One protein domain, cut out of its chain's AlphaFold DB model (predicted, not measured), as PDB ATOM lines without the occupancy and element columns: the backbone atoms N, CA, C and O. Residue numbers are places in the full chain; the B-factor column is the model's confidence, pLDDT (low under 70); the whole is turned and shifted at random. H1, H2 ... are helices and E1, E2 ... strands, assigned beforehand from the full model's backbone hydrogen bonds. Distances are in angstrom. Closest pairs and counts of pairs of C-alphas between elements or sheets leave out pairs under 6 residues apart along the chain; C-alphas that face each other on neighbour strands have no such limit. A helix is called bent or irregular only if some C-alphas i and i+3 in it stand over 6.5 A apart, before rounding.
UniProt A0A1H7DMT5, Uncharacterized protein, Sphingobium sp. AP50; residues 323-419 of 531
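Overview. This is residues 323 to 419 of the 531 residues of an uncharacterized protein of Sphingobium sp. AP50 (UniProt A0A1H7DMT5). Small strand hairpins follow one another along a rod, with a strongly twisted sheet of four strands, E5 E4 E7 E6, in the middle and the short helix H2 packed on it. Towards one end come the hairpin E2 and E3, then H1 and E1; towards the other come the hairpins E8 and E9, then E10 and E11. The printed part has 97 residues, with two named helices and eleven named strands in the order E1 H1 E2 E3 E4 E5 H2 E6 E7 E8 E9 E10 E11; its class is mixed, helices and strands. The four-stranded sheet is mixed, and the three two-stranded sheets are antiparallel. The whole is loose, with a radius of gyration of the C-alphas of 17.0 A and spans of 60 by 24 by 18 A.

Arrangement. In the largest sheet, E4, residues 358 to 363, and E5, residues 366 to 371, form a hairpin at 153 degrees, with N 361 and O 368 2.8 A apart. E6, residues 380 to 383, and E7, residues 388 to 391, form another at 139 degrees, with N 381 and O 390 at 2.8 A. E4 and E7 are parallel at 59 degrees, with N 362 and O 389 at 2.8 A; E5 and E6 are edge strands. H2, residues 372 to 378, is on this sheet; its closest C-alpha pair with E4 is Ala 372 and Phe 358, 5.0 A. E5, H2 and E6 make a split strand-helix-strand unit, two strands running the same way with E4 and E7 between them, and its crossover is right-handed. H2 is irregular, C-alphas 373 and 376 being 7.4 A apart. E2, residues 342 to 345, and E3, residues 350 to 353, form a hairpin, with N 343 and O 352 at 2.9 A. The closest C-alphas of E2 and E5 are those of Cys 345 and Ile 370, 4.6 A. H1, residues 335 to 341, comes closest to E3 at the C-alphas of Gln 341 and Ser 353, 5.9 A. E1, residues 330 to 334, pairs with no named strand and meets H1 only through their link; residues 323 to 324 pair antiparallel with residues 330 to 331 of E1. E8, residues 395 to 397, and E9, residues 404 to 406, form a hairpin, with N 396 and O 405 at 2.9 A. The closest C-alphas of E6 and E9 are those of Leu 383 and Trp 404, 5.8 A. E10, residues 411 to 413, and E11, residues 416 to 418, form the last hairpin, with N 413 and O 416 at 2.8 A; E9 and E10 are apart. Every O i to N i+4 pair is within hydrogen-bond range in H1, but 1 of 3 in H2, beside 2 of 4 O i to N i+3 pairs.

Along the chain. E5 is 16.9 A long and E4 16.2 A from first to last C-alpha; E1 is 13.5 A. C-alpha 358, where E4 begins, is at (289.243, 200.830, 167.515). E1 begins at C-alpha 330, (294.534, 184.187, 171.824), and E11 ends at C-alpha 418, (281.239, 228.054, 179.531).

Size, cuts and confidence. The two C-alphas farthest apart are those of Cys 334 and His 414, 60.0 A. The printed part has no cut and no long link; E8 to E9 is short, and the other links are tight. The mean pLDDT of the printed part is 94.3, and no printed residue is under 70.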
ATOM      1  N   VAL A 323     298.040 187.115 168.529       93.75
ATOM      2  CA  VAL A 323     296.961 188.097 168.380       93.75
ATOM      3  C   VAL A 323     295.878 187.810 169.413       93.75
ATOM      4  O   VAL A 323     295.523 186.658 169.651       93.75
ATOM      5  N   GLN A 324     295.390 188.867 170.051       93.50
ATOM      6  CA  GLN A 324     294.415 188.815 171.136       93.50
ATOM      7  C   GLN A 324     293.019 189.152 170.610       93.50
ATOM      8  O   GLN A 324     292.885 189.933 169.665       93.50
ATOM      9  N   PHE A 325     291.994 188.614 171.264       91.50
ATOM     10  CA  PHE A 325     290.591 188.916 170.990       91.50
ATOM     11  C   PHE A 325     289.905 189.515 172.231       91.50
ATOM     12  O   PHE A 325     290.347 189.261 173.359       91.50
ATOM     13  N   PRO A 326     288.846 190.336 172.074       85.75
ATOM     14  CA  PRO A 326     288.176 190.987 173.206       85.75
ATOM     15  C   PRO A 326     287.551 190.024 174.225       85.75
ATOM     16  O   PRO A 326     287.370 190.380 175.389       85.75
ATOM     17  N   ASP A 327     287.227 188.796 173.818       87.88
ATOM     18  CA  ASP A 327     286.708 187.741 174.695       87.88
ATOM     19  C   ASP A 327     287.788 187.061 175.556       87.88
ATOM     20  O   ASP A 327     287.461 186.288 176.463       87.88
ATOM     21  N   GLY A 328     289.059 187.408 175.336       86.75
ATOM     22  CA  GLY A 328     290.214 186.854 176.031       86.75
ATOM     23  C   GLY A 328     290.834 185.642 175.341       86.75
ATOM     24  O   GLY A 328     291.757 185.058 175.914       86.75
ATOM     25  N   ASP A 329     290.360 185.270 174.150       89.94
ATOM     26  CA  ASP A 329     291.008 184.251 173.334       89.94
ATOM     27  C   ASP A 329     292.300 184.799 172.695       89.94
ATOM     28  O   ASP A 329     292.480 186.001 172.469       89.94
ATOM     29  N   GLU A 330     293.233 183.889 172.420       93.00
ATOM     30  CA  GLU A 330     294.534 184.187 171.824       93.00
ATOM     31  C   GLU A 330     294.783 183.230 170.656       93.00
ATOM     32  O   GLU A 330     294.493 182.037 170.761       93.00
ATOM     33  N   GLN A 331     295.341 183.737 169.556       91.44
ATOM     34  CA  GLN A 331     295.709 182.936 168.384       91.44
ATOM     35  C   GLN A 331     297.114 183.281 167.900       91.44
ATOM     36  O   GLN A 331     297.547 184.428 167.991       91.44
ATOM     37  N   GLU A 332     297.821 182.312 167.322       90.38
ATOM     38  CA  GLU A 332     299.083 182.569 166.625       90.38
ATOM     39  C   GLU A 332     298.825 182.802 165.138       90.38
ATOM     40  O   GLU A 332     298.174 182.005 164.458       90.38
ATOM     41  N   TRP A 333     299.330 183.915 164.610       93.38
ATOM     42  CA  TRP A 333     299.149 184.271 163.206       93.38
ATOM     43  C   TRP A 333     300.482 184.222 162.459       93.38
ATOM     44  O   TRP A 333     301.549 184.464 163.024       93.38
ATOM     45  N   CYS A 334     300.434 183.913 161.159       92.88
ATOM     46  CA  CYS A 334     301.619 183.997 160.310       92.88
ATOM     47  C   CYS A 334     302.038 185.457 160.123       92.88
ATOM     48  O   CYS A 334     301.235 186.375 160.296       92.88
ATOM     49  N   SER A 335     303.285 185.671 159.703       91.62
ATOM     50  CA  SER A 335     303.844 187.019 159.539       91.62
ATOM     51  C   SER A 335     303.001 187.908 158.617       91.62
ATOM     52  O   SER A 335     302.769 189.074 158.934       91.62
ATOM     53  N   ASP A 336     302.475 187.361 157.517       91.94
ATOM     54  CA  ASP A 336     301.637 188.124 156.588       91.94
ATOM     55  C   ASP A 336     300.300 188.534 157.216       91.94
ATOM     56  O   ASP A 336     299.869 189.671 157.045       91.94
ATOM     57  N   CYS A 337     299.642 187.642 157.960       95.06
ATOM     58  CA  CYS A 337     298.405 187.974 158.665       95.06
ATOM     59  C   CYS A 337     298.662 188.977 159.786       95.06
ATOM     60  O   CYS A 337     297.949 189.967 159.886       95.06
ATOM     61  N   PHE A 338     299.705 188.760 160.584       95.25
ATOM     62  CA  PHE A 338     300.036 189.625 161.707       95.25
ATOM     63  C   PHE A 338     300.307 191.068 161.256       95.25
ATOM     64  O   PHE A 338     299.706 192.003 161.773       95.25
ATOM     65  N   HIS A 339     301.152 191.273 160.244       92.81
ATOM     66  CA  HIS A 339     301.508 192.627 159.807       92.81
ATOM     67  C   HIS A 339     300.403 193.345 159.023       92.81
ATOM     68  O   HIS A 339     300.411 194.574 158.975       92.81
ATOM     69  N   ASN A 340     299.493 192.609 158.374       94.69
ATOM     70  CA  ASN A 340     298.486 193.208 157.492       94.69
ATOM     71  C   ASN A 340     297.077 193.262 158.088       94.69
ATOM     72  O   ASN A 340     296.252 193.974 157.527       94.69
ATOM     73  N   GLN A 341     296.790 192.494 159.142       95.31
ATOM     74  CA  GLN A 341     295.439 192.337 159.696       95.31
ATOM     75  C   GLN A 341     295.399 192.512 161.221       95.31
ATOM     76  O   GLN A 341     294.492 192.016 161.887       95.31
ATOM     77  N   THR A 342     296.395 193.188 161.802       96.12
ATOM     78  CA  THR A 342     296.375 193.525 163.230       96.12
ATOM     79  C   THR A 342     296.498 195.019 163.465       96.12
ATOM     80  O   THR A 342     297.139 195.742 162.699       96.12
ATOM     81  N   THR A 343     295.904 195.468 164.565       96.38
ATOM     82  CA  THR A 343     296.050 196.821 165.102       96.38
ATOM     83  C   THR A 343     296.622 196.739 166.513       96.38
ATOM     84  O   THR A 343     296.287 195.845 167.290       96.38
ATOM     85  N   TYR A 344     297.527 197.661 166.836       96.38
ATOM     86  CA  TYR A 344     298.144 197.754 168.156       96.38
ATOM     87  C   TYR A 344     297.299 198.630 169.085       96.38
ATOM     88  O   TYR A 344     296.986 199.767 168.731       96.38
ATOM     89  N   CYS A 345     296.960 198.115 170.266       96.38
ATOM     90  CA  CYS A 345     296.281 198.866 171.316       96.38
ATOM     91  C   CYS A 345     297.316 199.508 172.251       96.38
ATOM     92  O   CYS A 345     298.009 198.823 173.009       96.38
ATOM     93  N   ASP A 346     297.396 200.838 172.240       96.12
ATOM     94  CA  ASP A 346     298.336 201.612 173.056       96.12
ATOM     95  C   ASP A 346     298.029 201.527 174.560       96.12
ATOM     96  O   ASP A 346     298.932 201.689 175.385       96.12
ATOM     97  N   HIS A 347     296.776 201.247 174.937       94.38
ATOM     98  CA  HIS A 347     296.366 201.143 176.338       94.38
ATOM     99  C   HIS A 347     297.011 199.939 177.035       94.38
ATOM    100  O   HIS A 347     297.669 200.083 178.066       94.38
ATOM    101  N   ASN A 348     296.846 198.751 176.450       93.69
ATOM    102  CA  ASN A 348     297.249 197.483 177.056       93.69
ATOM    103  C   ASN A 348     298.505 196.863 176.413       93.69
ATOM    104  O   ASN A 348     298.995 195.843 176.902       93.69
ATOM    105  N   GLN A 349     299.061 197.519 175.384       95.44
ATOM    106  CA  GLN A 349     300.301 197.157 174.694       95.44
ATOM    107  C   GLN A 349     300.226 195.778 174.010       95.44
ATOM    108  O   GLN A 349     301.162 194.978 174.092       95.44
ATOM    109  N   ARG A 350     299.092 195.476 173.362       95.50
ATOM    110  CA  ARG A 350     298.834 194.201 172.670       95.50
ATOM    111  C   ARG A 350     298.341 194.409 171.239       95.50
ATOM    112  O   ARG A 350     297.803 195.462 170.902       95.50
ATOM    113  N   HIS A 351     298.513 193.379 170.411       95.81
ATOM    114  CA  HIS A 351     297.974 193.311 169.055       95.81
ATOM    115  C   HIS A 351     296.634 192.580 169.041       95.81
ATOM    116  O   HIS A 351     296.495 191.514 169.638       95.81
ATOM    117  N   TYR A 352     295.688 193.142 168.306       96.19
ATOM    118  CA  TYR A 352     294.336 192.627 168.117       96.19
ATOM    119  C   TYR A 352     294.038 192.535 166.623       96.19
ATOM    120  O   TYR A 352     294.709 193.198 165.828       96.19
ATOM    121  N   SER A 353     293.044 191.740 166.227       93.81
ATOM    122  CA  SER A 353     292.576 191.744 164.838       93.81
ATOM    123  C   SER A 353     292.118 193.150 164.432       93.81
ATOM    124  O   SER A 353     291.461 193.841 165.201       93.81
ATOM    125  N   ASP A 354     292.438 193.576 163.211       92.62
ATOM    126  CA  ASP A 354     291.943 194.834 162.633       92.62
ATOM    127  C   ASP A 354     290.433 194.832 162.329       92.62
ATOM    128  O   ASP A 354     289.883 195.863 161.943       92.62
ATOM    129  N   SER A 355     289.769 193.686 162.507       92.62
ATOM    130  CA  SER A 355     288.314 193.563 162.445       92.62
ATOM    131  C   SER A 355     287.600 194.015 163.722       92.62
ATOM    132  O   SER A 355     286.381 194.182 163.688       92.62
ATOM    133  N   GLU A 356     288.344 194.234 164.811       94.12
ATOM    134  CA  GLU A 356     287.814 194.794 166.054       94.12
ATOM    135  C   GLU A 356     287.583 196.310 165.944       94.12
ATOM    136  O   GLU A 356     288.165 196.999 165.101       94.12
ATOM    137  N   ASP A 357     286.740 196.851 166.826       95.38
ATOM    138  CA  ASP A 357     286.428 198.280 166.854       95.38
ATOM    139  C   ASP A 357     287.502 199.065 167.630       95.38
ATOM    140  O   ASP A 357     287.635 198.946 168.852       95.38
ATOM    141  N   PHE A 358     288.247 199.924 166.926       96.50
ATOM    142  CA  PHE A 358     289.243 200.830 167.515       96.50
ATOM    143  C   PHE A 358     288.810 202.289 167.434       96.50
ATOM    144  O   PHE A 358     288.186 202.726 166.465       96.50
ATOM    145  N   ILE A 359     289.236 203.068 168.424       97.06
ATOM    146  CA  ILE A 359     289.115 204.525 168.433       97.06
ATOM    147  C   ILE A 359     290.491 205.175 168.582       97.06
ATOM    148  O   ILE A 359     291.395 204.640 169.226       97.06
ATOM    149  N   THR A 360     290.635 206.363 167.997       97.56
ATOM    150  CA  THR A 360     291.811 207.218 168.186       97.56
ATOM    151  C   THR A 360     291.491 208.256 169.249       97.56
ATOM    152  O   THR A 360     290.636 209.111 169.034       97.56
ATOM    153  N   VAL A 361     292.185 208.194 170.382       97.50
ATOM    154  CA  VAL A 361     292.047 209.145 171.485       97.50
ATOM    155  C   VAL A 361     293.123 210.216 171.361       97.50
ATOM    156  O   VAL A 361     294.319 209.925 171.407       97.50
ATOM    157  N   HIS A 362     292.703 211.461 171.178       96.75
ATOM    158  CA  HIS A 362     293.580 212.616 171.031       96.75
ATOM    159  C   HIS A 362     294.006 213.193 172.385       96.75
ATOM    160  O   HIS A 362     293.225 213.261 173.331       96.75
ATOM    161  N   ALA A 363     295.249 213.659 172.464       95.50
ATOM    162  CA  ALA A 363     295.794 214.358 173.619       95.50
ATOM    163  C   ALA A 363     296.670 215.536 173.169       95.50
ATOM    164  O   ALA A 363     297.106 215.617 172.019       95.50
ATOM    165  N   ASN A 364     297.023 216.425 174.098       90.06
ATOM    166  CA  ASN A 364     297.836 217.619 173.812       90.06
ATOM    167  C   ASN A 364     299.191 217.332 173.133       90.06
ATOM    168  O   ASN A 364     299.784 218.215 172.509       90.06
ATOM    169  N   HIS A 365     299.719 216.114 173.277       90.19
ATOM    170  CA  HIS A 365     301.043 215.728 172.785       90.19
ATOM    171  C   HIS A 365     301.040 214.491 171.877       90.19
ATOM    172  O   HIS A 365     302.105 213.923 171.634       90.19
ATOM    173  N   GLY A 366     299.883 214.080 171.353       93.44
ATOM    174  CA  GLY A 366     299.806 212.940 170.445       93.44
ATOM    175  C   GLY A 366     298.408 212.345 170.349       93.44
ATOM    176  O   GLY A 366     297.414 212.994 170.660       93.44
ATOM    177  N   SER A 367     298.352 211.097 169.910       95.81
ATOM    178  CA  SER A 367     297.136 210.297 169.898       95.81
ATOM    179  C   SER A 367     297.478 208.863 170.288       95.81
ATOM    180  O   SER A 367     298.603 208.421 170.047       95.81
ATOM    181  N   SER A 368     296.507 208.153 170.846       96.94
ATOM    182  CA  SER A 368     296.601 206.728 171.152       96.94
ATOM    183  C   SER A 368     295.487 205.978 170.439       96.94
ATOM    184  O   SER A 368     294.342 206.425 170.452       96.94
ATOM    185  N   THR A 369     295.813 204.851 169.821       97.56
ATOM    186  CA  THR A 369     294.824 203.929 169.258       97.56
ATOM    187  C   THR A 369     294.487 202.894 170.316       97.56
ATOM    188  O   THR A 369     295.376 202.204 170.815       97.56
ATOM    189  N   ILE A 370     293.214 202.781 170.680       97.06
ATOM    190  CA  ILE A 370     292.748 201.841 171.706       97.06
ATOM    191  C   ILE A 370     291.509 201.095 171.219       97.06
ATOM    192  O   ILE A 370     290.845 201.542 170.282       97.06
ATOM    193  N   LEU A 371     291.183 199.976 171.865       96.25
ATOM    194  CA  LEU A 371     289.893 199.323 171.665       96.25
ATOM    195  C   LEU A 371     288.766 200.241 172.144       96.25
ATOM    196  O   LEU A 371     288.882 200.883 173.189       96.25
ATOM    197  N   ALA A 372     287.668 200.292 171.392       95.00
ATOM    198  CA  ALA A 372     286.507 201.104 171.745       95.00
ATOM    199  C   ALA A 372     285.939 200.728 173.128       95.00
ATOM    200  O   ALA A 372     285.558 201.610 173.902       95.00
ATOM    201  N   ASP A 373     285.962 199.438 173.468       94.50
ATOM    202  CA  ASP A 373     285.507 198.918 174.763       94.50
ATOM    203  C   ASP A 373     286.411 199.338 175.937       94.50
ATOM    204  O   ASP A 373     285.933 199.460 177.066       94.50
ATOM    205  N   ASP A 374     287.682 199.656 175.672       94.94
ATOM    206  CA  ASP A 374     288.643 200.132 176.678       94.94
ATOM    207  C   ASP A 374     288.550 201.658 176.897       94.94
ATOM    208  O   ASP A 374     289.283 202.218 177.715       94.94
ATOM    209  N   SER A 375     287.662 202.361 176.181       95.69
ATOM    210  CA  SER A 375     287.571 203.831 176.191       95.69
ATOM    211  C   SER A 375     287.380 204.430 177.588       95.69
ATOM    212  O   SER A 375     288.082 205.372 177.959       95.69
ATOM    213  N   ASP A 376     286.484 203.861 178.392       93.88
ATOM    214  CA  ASP A 376     286.218 204.335 179.751       93.88
ATOM    215  C   ASP A 376     287.407 204.098 180.700       93.88
ATOM    216  O   ASP A 376     287.709 204.966 181.527       93.88
ATOM    217  N   GLU A 377     288.088 202.948 180.586       95.75
ATOM    218  CA  GLU A 377     289.257 202.597 181.410       95.75
ATOM    219  C   GLU A 377     290.485 203.430 181.033       95.75
ATOM    220  O   GLU A 377     291.213 203.898 181.911       95.75
ATOM    221  N   PHE A 378     290.664 203.694 179.737       95.75
ATOM    222  CA  PHE A 378     291.681 204.613 179.234       95.75
ATOM    223  C   PHE A 378     291.436 206.059 179.686       95.75
ATOM    224  O   PHE A 378     292.369 206.855 179.748       95.75
ATOM    225  N   GLY A 379     290.190 206.408 180.021       96.44
ATOM    226  CA  GLY A 379     289.803 207.776 180.347       96.44
ATOM    227  C   GLY A 379     289.548 208.626 179.105       96.44
ATOM    228  O   GLY A 379     289.753 209.835 179.142       96.44
ATOM    229  N   ALA A 380     289.091 208.025 178.011       96.94
ATOM    230  CA  ALA A 380     288.647 208.756 176.837       96.94
ATOM    231  C   ALA A 380     287.260 209.385 177.073       96.94
ATOM    232  O   ALA A 380     286.412 208.851 177.791       96.94
ATOM    233  N   VAL A 381     287.017 210.538 176.462       96.75
ATOM    234  CA  VAL A 381     285.713 211.202 176.405       96.75
ATOM    235  C   VAL A 381     285.420 211.608 174.969       96.75
ATOM    236  O   VAL A 381     286.322 211.985 174.225       96.75
ATOM    237  N   TYR A 382     284.155 211.525 174.570       97.00
ATOM    238  CA  TYR A 382     283.729 211.916 173.232       97.00
ATOM    239  C   TYR A 382     283.344 213.394 173.185       97.00
ATOM    240  O   TYR A 382     282.524 213.840 173.994       97.00
ATOM    241  N   LEU A 383     283.908 214.134 172.233       96.00
ATOM    242  CA  LEU A 383     283.582 215.533 171.972       96.00
ATOM    243  C   LEU A 383     282.603 215.613 170.795       96.00
ATOM    244  O   LEU A 383     282.971 215.382 169.640       96.00
ATOM    245  N   SER A 384     281.340 215.920 171.095       91.62
ATOM    246  CA  SER A 384     280.229 215.953 170.129       91.62
ATOM    247  C   SER A 384     280.400 217.020 169.046       91.62
ATOM    248  O   SER A 384     279.953 216.826 167.917       91.62
ATOM    249  N   ASP A 385     281.051 218.137 169.370       89.56
ATOM    250  CA  ASP A 385     281.285 219.266 168.469       89.56
ATOM    251  C   ASP A 385     282.326 218.958 167.381       89.56
ATOM    252  O   ASP A 385     282.300 219.568 166.308       89.56
ATOM    253  N   ARG A 386     283.219 217.994 167.641       92.81
ATOM    254  CA  ARG A 386     284.320 217.606 166.743       92.81
ATOM    255  C   ARG A 386     284.193 216.202 166.168       92.81
ATOM    256  O   ARG A 386     284.881 215.914 165.197       92.81
ATOM    257  N   ASP A 387     283.306 215.370 166.715       95.44
ATOM    258  CA  ASP A 387     283.166 213.956 166.339       95.44
ATOM    259  C   ASP A 387     284.450 213.149 166.641       95.44
ATOM    260  O   ASP A 387     284.857 212.266 165.888       95.44
ATOM    261  N   GLU A 388     285.126 213.487 167.743       96.62
ATOM    262  CA  GLU A 388     286.449 212.966 168.107       96.62
ATOM    263  C   GLU A 388     286.487 212.464 169.557       96.62
ATOM    264  O   GLU A 388     285.829 213.013 170.443       96.62
ATOM    265  N   TRP A 389     287.326 211.459 169.821       97.88
ATOM    266  CA  TRP A 389     287.642 211.010 171.177       97.88
ATOM    267  C   TRP A 389     288.889 211.717 171.694       97.88
ATOM    268  O   TRP A 389     289.896 211.807 170.996       97.88
ATOM    269  N   TRP A 390     288.840 212.189 172.933       97.56
ATOM    270  CA  TRP A 390     289.931 212.910 173.574       97.56
ATOM    271  C   TRP A 390     290.220 212.361 174.964       97.56
ATOM    272  O   TRP A 390     289.342 211.835 175.642       97.56
ATOM    273  N   ASP A 391     291.470 212.486 175.389       96.62
ATOM    274  CA  ASP A 391     291.890 212.181 176.747       96.62
ATOM    275  C   ASP A 391     291.176 213.130 177.722       96.62
ATOM    276  O   ASP A 391     291.195 214.354 177.546       96.62
ATOM    277  N   ARG A 392     290.537 212.568 178.755       96.25
ATOM    278  CA  ARG A 392     289.759 213.325 179.744       96.25
ATOM    279  C   ARG A 392     290.566 214.438 180.407       96.25
ATOM    280  O   ARG A 392     289.971 215.455 180.750       96.25
ATOM    281  N   ASP A 393     291.879 214.292 180.561       95.88
ATOM    282  CA  ASP A 393     292.733 215.312 181.175       95.88
ATOM    283  C   ASP A 393     292.947 216.536 180.263       95.88
ATOM    284  O   ASP A 393     293.324 217.610 180.740       95.88
ATOM    285  N   CYS A 394     292.682 216.410 178.957       95.75
ATOM    286  CA  CYS A 394     292.699 217.519 177.993       95.75
ATOM    287  C   CYS A 394     291.332 218.214 177.864       95.75
ATOM    288  O   CYS A 394     291.212 219.266 177.229       95.75
ATOM    289  N   CYS A 395     290.299 217.634 178.467       96.12
ATOM    290  CA  CYS A 395     288.920 218.056 178.310       96.12
ATOM    291  C   CYS A 395     288.333 218.552 179.626       96.12
ATOM    292  O   CYS A 395     288.818 218.291 180.728       96.12
ATOM    293  N   ARG A 396     287.233 219.287 179.515       95.75
ATOM    294  CA  ARG A 396     286.451 219.728 180.663       95.75
ATOM    295  C   ARG A 396     284.982 219.805 180.278       95.75
ATOM    296  O   ARG A 396     284.649 220.059 179.125       95.75
ATOM    297  N   ARG A 397     284.098 219.556 181.242       96.25
ATOM    298  CA  ARG A 397     282.656 219.711 181.034       96.25
ATOM    299  C   ARG A 397     282.276 221.185 181.115       96.25
ATOM    300  O   ARG A 397     282.741 221.875 182.021       96.25
ATOM    301  N   CYS A 398     281.451 221.643 180.182       95.44
ATOM    302  CA  CYS A 398     280.818 222.954 180.261       95.44
ATOM    303  C   CYS A 398     279.840 222.962 181.440       95.44
ATOM    304  O   CYS A 398     278.986 222.079 181.540       95.44
ATOM    305  N   ASP A 399     279.941 223.960 182.314       95.25
ATOM    306  CA  ASP A 399     279.108 224.029 183.521       95.25
ATOM    307  C   ASP A 399     277.617 224.278 183.196       95.25
ATOM    308  O   ASP A 399     276.749 223.946 184.005       95.25
ATOM    309  N   ALA A 400     277.306 224.822 182.010       93.75
ATOM    310  CA  ALA A 400     275.937 225.096 181.561       93.75
ATOM    311  C   ALA A 400     275.302 223.941 180.765       93.75
ATOM    312  O   ALA A 400     274.172 223.551 181.064       93.75
ATOM    313  N   SER A 401     276.007 223.386 179.769       94.19
ATOM    314  CA  SER A 401     275.462 222.323 178.906       94.19
ATOM    315  C   SER A 401     275.708 220.909 179.435       94.19
ATOM    316  O   SER A 401     275.036 219.975 179.003       94.19
ATOM    317  N   ASP A 402     276.637 220.738 180.386       94.38
ATOM    318  CA  ASP A 402     277.070 219.444 180.935       94.38
ATOM    319  C   ASP A 402     277.759 218.525 179.888       94.38
ATOM    320  O   ASP A 402     278.079 217.364 180.172       94.38
ATOM    321  N   GLU A 403     278.040 219.041 178.685       95.50
ATOM    322  CA  GLU A 403     278.781 218.360 177.613       95.50
ATOM    323  C   GLU A 403     280.300 218.543 177.761       95.50
ATOM    324  O   GLU A 403     280.768 219.498 178.388       95.50
ATOM    325  N   TRP A 404     281.082 217.609 177.212       96.75
ATOM    326  CA  TRP A 404     282.544 217.693 177.200       96.75
ATOM    327  C   TRP A 404     283.027 218.581 176.056       96.75
ATOM    328  O   TRP A 404     282.582 218.428 174.926       96.75
ATOM    329  N   TYR A 405     283.990 219.448 176.358       95.50
ATOM    330  CA  TYR A 405     284.718 220.258 175.387       95.50
ATOM    331  C   TYR A 405     286.217 220.121 175.629       95.50
ATOM    332  O   TYR A 405     286.662 219.770 176.731       95.50
ATOM    333  N   HIS A 406     287.019 220.440 174.617       96.00
ATOM    334  CA  HIS A 406     288.444 220.645 174.834       96.00
ATOM    335  C   HIS A 406     288.650 221.838 175.782       96.00
ATOM    336  O   HIS A 406     287.934 222.838 175.696       96.00
ATOM    337  N   ALA A 407     289.626 221.763 176.690       94.44
ATOM    338  CA  ALA A 407     289.815 222.798 177.711       94.44
ATOM    339  C   ALA A 407     290.065 224.203 177.120       94.44
ATOM    340  O   ALA A 407     289.658 225.196 177.720       94.44
ATOM    341  N   ASP A 408     290.682 224.282 175.938       93.62
ATOM    342  CA  ASP A 408     290.948 225.545 175.228       93.62
ATOM    343  C   ASP A 408     289.704 226.189 174.589       93.62
ATOM    344  O   ASP A 408     289.746 227.372 174.241       93.62
ATOM    345  N   ASP A 409     288.611 225.436 174.435       93.31
ATOM    346  CA  ASP A 409     287.356 225.940 173.861       93.31
ATOM    347  C   ASP A 409     286.400 226.480 174.927       93.31
ATOM    348  O   ASP A 409     285.361 227.059 174.611       93.31
ATOM    349  N   LEU A 410     286.734 226.296 176.206       93.75
ATOM    350  CA  LEU A 410     285.961 226.840 177.309       93.75
ATOM    351  C   LEU A 410     286.570 228.154 177.782       93.75
ATOM    352  O   LEU A 410     287.782 228.301 177.945       93.75
ATOM    353  N   THR A 411     285.700 229.112 178.077       93.00
ATOM    354  CA  THR A 411     286.090 230.382 178.682       93.00
ATOM    355  C   THR A 411     285.584 230.434 180.119       93.00
ATOM    356  O   THR A 411     284.399 230.231 180.378       93.00
ATOM    357  N   GLU A 412     286.472 230.739 181.067       94.12
ATOM    358  CA  GLU A 412     286.071 230.991 182.452       94.12
ATOM    359  C   GLU A 412     285.329 232.334 182.554       94.12
ATOM    360  O   GLU A 412     285.894 233.405 182.307       94.12
ATOM    361  N   TYR A 413     284.063 232.288 182.959       89.50
ATOM    362  CA  TYR A 413     283.195 233.436 183.174       89.50
ATOM    363  C   TYR A 413     282.579 233.361 184.575       89.50
ATOM    364  O   TYR A 413     281.806 232.468 184.896       89.50
ATOM    365  N   HIS A 414     282.957 234.296 185.454       88.81
ATOM    366  CA  HIS A 414     282.501 234.345 186.855       88.81
ATOM    367  C   HIS A 414     282.718 233.060 187.686       88.81
ATOM    368  O   HIS A 414     282.035 232.851 188.688       88.81
ATOM    369  N   GLY A 415     283.735 232.264 187.345       91.06
ATOM    370  CA  GLY A 415     284.070 231.015 188.038       91.06
ATOM    371  C   GLY A 415     283.369 229.778 187.471       91.06
ATOM    372  O   GLY A 415     283.580 228.689 187.999       91.06
ATOM    373  N   GLU A 416     282.582 229.943 186.408       93.75
ATOM    374  CA  GLU A 416     282.004 228.869 185.600       93.75
ATOM    375  C   GLU A 416     282.774 228.768 184.274       93.75
ATOM    376  O   GLU A 416     283.235 229.778 183.742       93.75
ATOM    377  N   TRP A 417     282.951 227.564 183.740       95.56
ATOM    378  CA  TRP A 417     283.578 227.314 182.443       95.56
ATOM    379  C   TRP A 417     282.490 227.075 181.407       95.56
ATOM    380  O   TRP A 417     281.810 226.049 181.436       95.56
ATOM    381  N   LEU A 418     282.320 228.041 180.509       91.69
ATOM    382  CA  LEU A 418     281.239 228.054 179.531       91.69
ATOM    383  C   LEU A 418     281.803 227.864 178.122       91.69
ATOM    384  O   LEU A 418     282.865 228.406 177.799       91.69
ATOM    385  N   CYS A 419     281.093 227.096 177.298       92.38
ATOM    386  CA  CYS A 419     281.347 227.034 175.862       92.38
ATOM    387  C   CYS A 419     280.835 228.308 175.178       92.38
ATOM    388  O   CYS A 419     280.019 229.043 175.739       92.38
TER     389      CYS A 419